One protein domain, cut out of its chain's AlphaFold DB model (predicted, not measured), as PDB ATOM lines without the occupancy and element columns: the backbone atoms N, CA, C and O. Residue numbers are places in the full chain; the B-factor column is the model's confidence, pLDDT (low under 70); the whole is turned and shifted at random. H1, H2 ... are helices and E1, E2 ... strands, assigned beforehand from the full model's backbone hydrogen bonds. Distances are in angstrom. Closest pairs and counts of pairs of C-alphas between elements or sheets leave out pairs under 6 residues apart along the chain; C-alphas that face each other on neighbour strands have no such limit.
ATOM      1  N   GLU A 180     -37.637  28.684 -31.381       75.00
ATOM      2  CA  GLU A 180     -36.656  29.614 -30.813       75.00
ATOM      3  C   GLU A 180     -37.015  31.054 -31.168       75.00
ATOM      4  O   GLU A 180     -37.035  31.936 -30.309       75.00
ATOM      5  N   ARG A 181     -37.351  31.320 -32.436       78.56
ATOM      6  CA  ARG A 181     -37.752  32.662 -32.872       78.56
ATOM      7  C   ARG A 181     -39.075  33.085 -32.228       78.56
ATOM      8  O   ARG A 181     -39.192  34.229 -31.794       78.56
ATOM      9  N   ARG A 182     -40.028  32.162 -32.051       78.62
ATOM     10  CA  ARG A 182     -41.268  32.425 -31.299       78.62
ATOM     11  C   ARG A 182     -40.983  32.797 -29.847       78.62
ATOM     12  O   ARG A 182     -41.577  33.760 -29.369       78.62
ATOM     13  N   ARG A 183     -40.066  32.103 -29.160       78.94
ATOM     14  CA  ARG A 183     -39.653  32.461 -27.788       78.94
ATOM     15  C   ARG A 183     -39.075  33.878 -27.728       78.94
ATOM     16  O   ARG A 183     -39.498  34.661 -26.880       78.94
ATOM     17  N   ARG A 184     -38.192  34.242 -28.669       82.19
ATOM     18  CA  ARG A 184     -37.602  35.594 -28.762       82.19
ATOM     19  C   ARG A 184     -38.663  36.679 -28.944       82.19
ATOM     20  O   ARG A 184     -38.697  37.655 -28.196       82.19
ATOM     21  N   VAL A 185     -39.585  36.471 -29.884       83.50
ATOM     22  CA  VAL A 185     -40.693  37.399 -30.152       83.50
ATOM     23  C   VAL A 185     -41.636  37.503 -28.950       83.50
ATOM     24  O   VAL A 185     -42.068  38.597 -28.596       83.50
ATOM     25  N   GLN A 186     -41.942  36.390 -28.279       83.19
ATOM     26  CA  GLN A 186     -42.786  36.402 -27.084       83.19
ATOM     27  C   GLN A 186     -42.147  37.177 -25.931       83.19
ATOM     28  O   GLN A 186     -42.859  37.911 -25.246       83.19
ATOM     29  N   LEU A 187     -40.833  37.047 -25.725       82.56
ATOM     30  CA  LEU A 187     -40.116  37.796 -24.697       82.56
ATOM     31  C   LEU A 187     -40.215  39.308 -24.949       82.56
ATOM     32  O   LEU A 187     -40.675  40.046 -24.075       82.56
ATOM     33  N   ALA A 188     -39.896  39.753 -26.169       84.62
ATOM     34  CA  ALA A 188     -40.033  41.157 -26.554       84.62
ATOM     35  C   ALA A 188     -41.483  41.652 -26.436       84.62
ATOM     36  O   ALA A 188     -41.729  42.750 -25.940       84.62
ATOM     37  N   GLY A 189     -42.459  40.826 -26.817       85.19
ATOM     38  CA  GLY A 189     -43.879  41.167 -26.737       85.19
ATOM     39  C   GLY A 189     -44.373  41.315 -25.299       85.19
ATOM     40  O   GLY A 189     -45.115  42.251 -24.999       85.19
ATOM     41  N   LYS A 190     -43.933  40.430 -24.395       86.31
ATOM     42  CA  LYS A 190     -44.219  40.526 -22.958       86.31
ATOM     43  C   LYS A 190     -43.571  41.770 -22.351       86.31
ATOM     44  O   LYS A 190     -44.248  42.493 -21.631       86.31
ATOM     45  N   CYS A 191     -42.311  42.054 -22.679       83.38
ATOM     46  CA  CYS A 191     -41.606  43.228 -22.165       83.38
ATOM     47  C   CYS A 191     -42.215  44.544 -22.686       83.38
ATOM     48  O   CYS A 191     -42.497  45.437 -21.893       83.38
ATOM     49  N   LYS A 192     -42.545  44.634 -23.982       85.56
ATOM     50  CA  LYS A 192     -43.287  45.774 -24.548       85.56
ATOM     51  C   LYS A 192     -44.624  45.984 -23.837       85.56
ATOM     52  O   LYS A 192     -44.949  47.108 -23.469       85.56
ATOM     53  N   ARG A 193     -45.395  44.907 -23.632       86.38
ATOM     54  CA  ARG A 193     -46.684  44.969 -22.927       86.38
ATOM     55  C   ARG A 193     -46.515  45.430 -21.483       86.38
ATOM     56  O   ARG A 193     -47.326  46.229 -21.040       86.38
ATOM     57  N   LEU A 194     -45.472  44.966 -20.797       83.50
ATOM     58  CA  LEU A 194     -45.138  45.387 -19.439       83.50
ATOM     59  C   LEU A 194     -44.878  46.899 -19.379       83.50
ATOM     60  O   LEU A 194     -45.474  47.590 -18.562       83.50
ATOM     61  N   CYS A 195     -44.046  47.433 -20.277       82.25
ATOM     62  CA  CYS A 195     -43.790  48.874 -20.336       82.25
ATOM     63  C   CYS A 195     -45.084  49.666 -20.592       82.25
ATOM     64  O   CYS A 195     -45.363  50.630 -19.882       82.25
ATOM     65  N   LEU A 196     -45.900  49.229 -21.558       84.88
ATOM     66  CA  LEU A 196     -47.183  49.868 -21.875       84.88
ATOM     67  C   LEU A 196     -48.173  49.812 -20.703       84.88
ATOM     68  O   LEU A 196     -48.836  50.808 -20.430       84.88
ATOM     69  N   SER A 197     -48.263  48.686 -19.984       82.12
ATOM     70  CA  SER A 197     -49.163  48.557 -18.828       82.12
ATOM     71  C   SER A 197     -48.798  49.488 -17.678       82.12
ATOM     72  O   SER A 197     -49.662  49.828 -16.881       82.12
ATOM     73  N   PHE A 198     -47.538  49.921 -17.604       78.31
ATOM     74  CA  PHE A 198     -47.085  50.894 -16.616       78.31
ATOM     75  C   PHE A 198     -47.098  52.344 -17.128       78.31
ATOM     76  O   PHE A 198     -46.545  53.223 -16.475       78.31
ATOM     77  N   GLY A 199     -47.723  52.619 -18.277       77.94
ATOM     78  CA  GLY A 199     -47.912  53.987 -18.773       77.94
ATOM     79  C   GLY A 199     -46.769  54.534 -19.630       77.94
ATOM     80  O   GLY A 199     -46.723  55.735 -19.889       77.94
ATOM     81  N   ALA A 200     -45.850  53.688 -20.106       81.44
ATOM     82  CA  ALA A 200     -44.882  54.108 -21.115       81.44
ATOM     83  C   ALA A 200     -45.584  54.498 -22.425       81.44
ATOM     84  O   ALA A 200     -46.440  53.765 -22.925       81.44
ATOM     85  N   ALA A 201     -45.165  55.610 -23.028       81.94
ATOM     86  CA  ALA A 201     -45.632  55.991 -24.355       81.94
ATOM     87  C   ALA A 201     -44.974  55.118 -25.440       81.94
ATOM     88  O   ALA A 201     -43.825  54.689 -25.308       81.94
ATOM     89  N   LEU A 202     -45.695  54.852 -26.535       80.50
ATOM     90  CA  LEU A 202     -45.227  53.951 -27.598       80.50
ATOM     91  C   LEU A 202     -43.918  54.435 -28.248       80.50
ATOM     92  O   LEU A 202     -43.081  53.617 -28.606       80.50
ATOM     93  N   ASN A 203     -43.726  55.752 -28.349       85.44
ATOM     94  CA  ASN A 203     -42.517  56.389 -28.884       85.44
ATOM     95  C   ASN A 203     -41.280  56.240 -27.982       85.44
ATOM     96  O   ASN A 203     -40.172  56.527 -28.415       85.44
ATOM     97  N   GLN A 204     -41.451  55.807 -26.732       82.38
ATOM     98  CA  GLN A 204     -40.349  55.565 -25.799       82.38
ATOM     99  C   GLN A 204     -39.863  54.114 -25.842       82.38
ATOM    100  O   GLN A 204     -38.912  53.780 -25.133       82.38
ATOM    101  N   ILE A 205     -40.531  53.248 -26.614       85.19
ATOM    102  CA  ILE A 205     -40.262  51.814 -26.673       85.19
ATOM    103  C   ILE A 205     -39.827  51.435 -28.084       85.19
ATOM    104  O   ILE A 205     -40.622  51.470 -29.022       85.19
ATOM    105  N   GLU A 206     -38.602  50.945 -28.210       85.69
ATOM    106  CA  GLU A 206     -38.103  50.358 -29.448       85.69
ATOM    107  C   GLU A 206     -38.006  48.844 -29.277       85.69
ATOM    108  O   GLU A 206     -37.476  48.335 -28.286       85.69
ATOM    109  N   THR A 207     -38.554  48.099 -30.233       86.81
ATOM    110  CA  THR A 207     -38.578  46.633 -30.184       86.81
ATOM    111  C   THR A 207     -37.910  46.032 -31.400       86.81
ATOM    112  O   THR A 207     -38.397  46.191 -32.519       86.81
ATOM    113  N   GLU A 208     -36.867  45.250 -31.160       87.00
ATOM    114  CA  GLU A 208     -36.198  44.438 -32.163       87.00
ATOM    115  C   GLU A 208     -36.654  42.977 -32.024       87.00
ATOM    116  O   GLU A 208     -36.167  42.192 -31.205       87.00
ATOM    117  N   TRP A 209     -37.640  42.599 -32.834       81.94
ATOM    118  CA  TRP A 209     -38.264  41.274 -32.778       81.94
ATOM    119  C   TRP A 209     -37.326  40.096 -33.100       81.94
ATOM    120  O   TRP A 209     -37.445  39.071 -32.423       81.94
ATOM    121  N   PRO A 210     -36.402  40.177 -34.085       79.25
ATOM    122  CA  PRO A 210     -35.492  39.070 -34.402       79.25
ATOM    123  C   PRO A 210     -34.578  38.649 -33.242       79.25
ATOM    124  O   PRO A 210     -34.326  37.456 -33.057       79.25
ATOM    125  N   THR A 211     -34.112  39.607 -32.442       80.19
ATOM    126  CA  THR A 211     -33.218  39.382 -31.291       80.19
ATOM    127  C   THR A 211     -33.984  39.282 -29.968       80.19
ATOM    128  O   THR A 211     -33.422  38.908 -28.940       80.19
ATOM    129  N   GLY A 212     -35.288  39.580 -29.976       81.69
ATOM    130  CA  GLY A 212     -36.100  39.649 -28.764       81.69
ATOM    131  C   GLY A 212     -35.667  40.790 -27.838       81.69
ATOM    132  O   GLY A 212     -35.801  40.672 -26.618       81.69
ATOM    133  N   THR A 213     -35.103  41.859 -28.406       84.31
ATOM    134  CA  THR A 213     -34.541  42.983 -27.655       84.31
ATOM    135  C   THR A 213     -35.552  44.117 -27.553       84.31
ATOM    136  O   THR A 213     -36.229  44.456 -28.524       84.31
ATOM    137  N   VAL A 214     -35.672  44.698 -26.363       85.88
ATOM    138  CA  VAL A 214     -36.511  45.876 -26.119       85.88
ATOM    139  C   VAL A 214     -35.659  46.959 -25.485       85.88
ATOM    140  O   VAL A 214     -34.969  46.717 -24.488       85.88
ATOM    141  N   TRP A 215     -35.739  48.151 -26.060       85.44
ATOM    142  CA  TRP A 215     -35.165  49.371 -25.524       85.44
ATOM    143  C   TRP A 215     -36.289  50.260 -25.017       85.44
ATOM    144  O   TRP A 215     -37.335  50.395 -25.647       85.44
ATOM    145  N   PHE A 216     -36.074  50.847 -23.850       83.06
ATOM    146  CA  PHE A 216     -37.000  51.781 -23.236       83.06
ATOM    147  C   PHE A 216     -36.232  53.043 -22.851       83.06
ATOM    148  O   PHE A 216     -35.253  52.957 -22.108       83.06
ATOM    149  N   LYS A 217     -36.639  54.198 -23.395       82.00
ATOM    150  CA  LYS A 217     -35.942  55.492 -23.244       82.00
ATOM    151  C   LYS A 217     -34.429  55.383 -23.510       82.00
ATOM    152  O   LYS A 217     -33.613  55.828 -22.709       82.00
ATOM    153  N   GLY A 218     -34.052  54.693 -24.590       78.62
ATOM    154  CA  GLY A 218     -32.649  54.471 -24.969       78.62
ATOM    155  C   GLY A 218     -31.878  53.458 -24.108       78.62
ATOM    156  O   GLY A 218     -30.716  53.186 -24.384       78.62
ATOM    157  N   THR A 219     -32.498  52.847 -23.090       81.62
ATOM    158  CA  THR A 219     -31.862  51.809 -22.260       81.62
ATOM    159  C   THR A 219     -32.357  50.420 -22.644       81.62
ATOM    160  O   THR A 219     -33.561  50.179 -22.714       81.62
ATOM    161  N   ARG A 220     -31.442  49.462 -22.828       81.69
ATOM    162  CA  ARG A 220     -31.810  48.067 -23.102       81.69
ATOM    163  C   ARG A 220     -32.417  47.433 -21.859       81.69
ATOM    164  O   ARG A 220     -31.729  47.234 -20.856       81.69
ATOM    165  N   VAL A 221     -33.693  47.085 -21.932       83.00
ATOM    166  CA  VAL A 221     -34.439  46.511 -20.804       83.00
ATOM    167  C   VAL A 221     -34.629  45.009 -20.918       83.00
ATOM    168  O   VAL A 221     -34.845  44.349 -19.907       83.00
ATOM    169  N   CYS A 222     -34.529  44.451 -22.119       83.38
ATOM    170  CA  CYS A 222     -34.700  43.027 -22.359       83.38
ATOM    171  C   CYS A 222     -33.881  42.607 -23.575       83.38
ATOM    172  O   CYS A 222     -33.777  43.379 -24.526       83.38
ATOM    173  N   SER A 223     -33.338  41.390 -23.566       81.12
ATOM    174  CA  SER A 223     -32.817  40.732 -24.766       81.12
ATOM    175  C   SER A 223     -32.913  39.219 -24.625       81.12
ATOM    176  O   SER A 223     -32.647  38.676 -23.552       81.12
ATOM    177  N   ALA A 224     -33.285  38.544 -25.714       77.31
ATOM    178  CA  ALA A 224     -33.347  37.087 -25.770       77.31
ATOM    179  C   ALA A 224     -32.043  36.448 -26.273       77.31
ATOM    180  O   ALA A 224     -31.830  35.259 -26.060       77.31
ATOM    181  N   THR A 225     -31.190  37.213 -26.958       72.56
ATOM    182  CA  THR A 225     -29.953  36.714 -27.583       72.56
ATOM    183  C   THR A 225     -28.685  37.248 -26.936       72.56
ATOM    184  O   THR A 225     -27.643  36.613 -27.040       72.56
ATOM    185  N   THR A 226     -28.739  38.411 -26.287       69.50
ATOM    186  CA  THR A 226     -27.559  39.018 -25.664       69.50
ATOM    187  C   THR A 226     -27.527  38.727 -24.171       69.50
ATOM    188  O   THR A 226     -28.567  38.737 -23.516       69.50
ATOM    189  N   THR A 227     -26.334  38.529 -23.613       65.69
ATOM    190  CA  THR A 227     -26.121  38.410 -22.166       65.69
ATOM    191  C   THR A 227     -26.433  39.724 -21.448       65.69
ATOM    192  O   THR A 227     -26.391  40.820 -22.026       65.69
ATOM    193  N   LYS A 228     -26.813  39.630 -20.172       65.31
ATOM    194  CA  LYS A 228     -27.145  40.808 -19.370       65.31
ATOM    195  C   LYS A 228     -25.880  41.645 -19.157       65.31
ATOM    196  O   LYS A 228     -24.884  41.108 -18.683       65.31
ATOM    197  N   PRO A 229     -25.908  42.966 -19.421       60.16
ATOM    198  CA  PRO A 229     -24.711  43.813 -19.386       60.16
ATOM    199  C   PRO A 229     -24.056  43.949 -17.998       60.16
ATOM    200  O   PRO A 229     -22.995  44.543 -17.898       60.16
ATOM    201  N   ALA A 230     -24.667  43.408 -16.936       58.78
ATOM    202  CA  ALA A 230     -24.140  43.443 -15.570       58.78
ATOM    203  C   ALA A 230     -23.934  42.052 -14.933       58.78
ATOM    204  O   ALA A 230     -23.378  41.975 -13.844       58.78
ATOM    205  N   GLN A 231     -24.408  40.965 -15.559       58.09
ATOM    206  CA  GLN A 231     -24.294  39.594 -15.037       58.09
ATOM    207  C   GLN A 231     -24.214  38.612 -16.219       58.09
ATOM    208  O   GLN A 231     -25.182  38.509 -16.971       58.09
ATOM    209  N   PRO A 232     -23.109  37.876 -16.405       53.44
ATOM    210  CA  PRO A 232     -22.917  36.992 -17.555       53.44
ATOM    211  C   PRO A 232     -23.621  35.629 -17.404       53.44
ATOM    212  O   PRO A 232     -23.080  34.610 -17.816       53.44
ATOM    213  N   GLN A 233     -24.828  35.587 -16.828       48.16
ATOM    214  CA  GLN A 233     -25.612  34.355 -16.714       48.16
ATOM    215  C   GLN A 233     -26.897  34.435 -17.543       48.16
ATOM    216  O   GLN A 233     -27.710  35.340 -17.366       48.16
ATOM    217  N   GLU A 234     -26.999  33.453 -18.442       50.59
ATOM    218  CA  GLU A 234     -28.108  33.085 -19.329       50.59
ATOM    219  C   GLU A 234     -28.552  34.115 -20.391       50.59
ATOM    220  O   GLU A 234     -28.719  35.314 -20.159       50.59
ATOM    221  N   ALA A 235     -28.739  33.619 -21.620       57.00
ATOM    222  CA  ALA A 235     -29.368  34.364 -22.706       57.00
ATOM    223  C   ALA A 235     -30.887  34.405 -22.471       57.00
ATOM    224  O   ALA A 235     -31.509  33.363 -22.276       57.00
ATOM    225  N   GLY A 236     -31.484  35.600 -22.493       64.38
ATOM    226  CA  GLY A 236     -32.880  35.797 -22.088       64.38
ATOM    227  C   GLY A 236     -33.008  36.449 -20.719       64.38
ATOM    228  O   GLY A 236     -33.365  35.800 -19.745       64.38
ATOM    229  N   TRP A 237     -32.778  37.759 -20.650       76.81
ATOM    230  CA  TRP A 237     -32.915  38.526 -19.410       76.81
ATOM    231  C   TRP A 237     -33.882  39.694 -19.569       76.81
ATOM    232  O   TRP A 237     -34.057  40.254 -20.654       76.81
ATOM    233  N   ILE A 238     -34.469  40.095 -18.442       79.44
ATOM    234  CA  ILE A 238     -35.289  41.297 -18.304       79.44
ATOM    235  C   ILE A 238     -34.737  42.109 -17.128       79.44
ATOM    236  O   ILE A 238     -34.562  41.596 -16.023       79.44
ATOM    237  N   ASN A 239     -34.459  43.391 -17.345       79.75
ATOM    238  CA  ASN A 239     -34.005  44.317 -16.316       79.75
ATOM    239  C   ASN A 239     -35.179  45.145 -15.793       79.75
ATOM    240  O   ASN A 239     -35.392  46.293 -16.186       79.75
ATOM    241  N   VAL A 240     -35.917  44.550 -14.855       77.31
ATOM    242  CA  VAL A 240     -37.074  45.175 -14.198       77.31
ATOM    243  C   VAL A 240     -36.691  46.492 -13.509       77.31
ATOM    244  O   VAL A 240     -37.453  47.451 -13.556       77.31
ATOM    245  N   LYS A 241     -35.473  46.598 -12.954       76.69
ATOM    246  CA  LYS A 241     -34.979  47.831 -12.312       76.69
ATOM    247  C   LYS A 241     -34.775  48.977 -13.307       76.69
ATOM    248  O   LYS A 241     -34.981  50.135 -12.962       76.69
ATOM    249  N   ALA A 242     -34.333  48.687 -14.531       72.44
ATOM    250  CA  ALA A 242     -34.210  49.700 -15.580       72.44
ATOM    251  C   ALA A 242     -35.587  50.164 -16.080       72.44
ATOM    252  O   ALA A 242     -35.783  51.360 -16.273       72.44
ATOM    253  N   ILE A 243     -36.548  49.240 -16.195       75.69
ATOM    254  CA  ILE A 243     -37.942  49.564 -16.529       75.69
ATOM    255  C   ILE A 243     -38.544  50.476 -15.447       75.69
ATOM    256  O   ILE A 243     -39.026  51.559 -15.767       75.69
ATOM    257  N   ALA A 244     -38.428  50.100 -14.168       74.94
ATOM    258  CA  ALA A 244     -38.939  50.882 -13.039       74.94
ATOM    259  C   ALA A 244     -38.314  52.287 -12.948       74.94
ATOM    260  O   ALA A 244     -39.023  53.266 -12.730       74.94
ATOM    261  N   ARG A 245     -36.999  52.415 -13.180       75.25
ATOM    262  CA  ARG A 245     -36.324  53.725 -13.234       75.25
ATOM    263  C   ARG A 245     -36.825  54.586 -14.391       75.25
ATOM    264  O   ARG A 245     -37.115  55.760 -14.190       75.25
ATOM    265  N   GLY A 246     -36.961  54.009 -15.585       64.88
ATOM    266  CA  GLY A 246     -37.424  54.739 -16.765       64.88
ATOM    267  C   GLY A 246     -38.881  55.204 -16.668       64.88
ATOM    268  O   GLY A 246     -39.236  56.201 -17.289       64.88
ATOM    269  N   LEU A 247     -39.717  54.531 -15.878       70.25
ATOM    270  CA  LEU A 247     -41.119  54.904 -15.646       70.25
ATOM    271  C   LEU A 247     -41.290  56.023 -14.605       70.25
ATOM    272  O   LEU A 247     -42.403  56.488 -14.404       70.25
ATOM    273  N   GLY A 248     -40.196  56.491 -13.994       60.16
ATOM    274  CA  GLY A 248     -40.230  57.546 -12.986       60.16
ATOM    275  C   GLY A 248     -40.590  57.003 -11.609       60.16
ATOM    276  O   GLY A 248     -41.707  57.182 -11.154       60.16
TER     277      GLY A 248
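AT A GLANCE: This is residues 180 to 248 of the 259 residues of the protein "Hypothetical protein" of Symbiodinium necroappetens (UniProt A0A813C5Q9). A small sheet of three strands is a wall with one face bare, and two helices cover its other face: the long H1 runs along the strands over E2, and the short H2 is over the E3 side. Between E3 and H2 the printed part makes a long loop, residues 224 to 239, which comes back beside E3 in a short pairing. The printed part has 69 residues with two named helices and three named strands in the order H1 E1 E2 E3 H2; the sheet order is E1 - E2 - E3, all antiparallel, and the class is mixed, helices and strands. The whole is compact, with a radius of gyration of the C-alphas of 11.1 A, and rounded, spanning 29 by 25 by 16 A.

HOW THE PARTS SIT: Begin with H1, residues 180 to 197, which is on the sheet at a height over the sheet of 8.1 A. Look next at E1, residues 205 to 208, E2, residues 213 to 216, and E3, residues 219 to 223: they form a meander, each strand the antiparallel neighbour of the one before. H1 lies over E2 and runs along the strands, at 2 degrees to E2 on the local plane; their closest C-alphas are those of Ala 188 and Thr 213, 5.9 A apart. In the hairpin of E1 and E2 you find N 206 and O 215 within hydrogen-bond range at 2.9 A, and N 208 and O 213 at 2.8 A. In the hairpin of E2 and E3, N 216 and O 219 are within range at 2.8 A. Residues 222 to 223 of E3 also pair, antiparallel, with residues 237 to 238. Then comes H2, residues 240 to 246, on the same face as H1; its closest C-alpha to E3 is Ala 242, 6.1 A from that of Val 221. H1 and H2 are close but not clearly touching, the C-alphas of Cys 195 and Ile 243 being 7.0 A apart, and they run the same way at a steep tilt of 45 degrees. In H1 and H2 every O i to N i+4 pair is within hydrogen-bond range.

IN THESE COORDINATES: Find C-alpha 180 at (-36.656, 29.614, -30.813); from there H1 runs 25.7 A to C-alpha 197. E1 and E2 each measure 10.1 A from first to last C-alpha. E3 begins at C-alpha 219, (-31.862, 51.809, -22.260), and measures 11.4 A. H2 measures 9.9 A and ends at C-alpha 246, (-37.424, 54.739, -16.765).

THE WHOLE: The two C-alphas farthest apart are those of Glu 180 and Gly 248, at 33.3 A. The printed part has no cut. The link from E3 to H2 is long, with 16 residues; those from E1 to E2 and from E2 to E3 are tight, and that from H1 to E1 is short. The mean pLDDT of the printed part is 77.1; look for values under 70 at residues 226 to 236, 246 and 248.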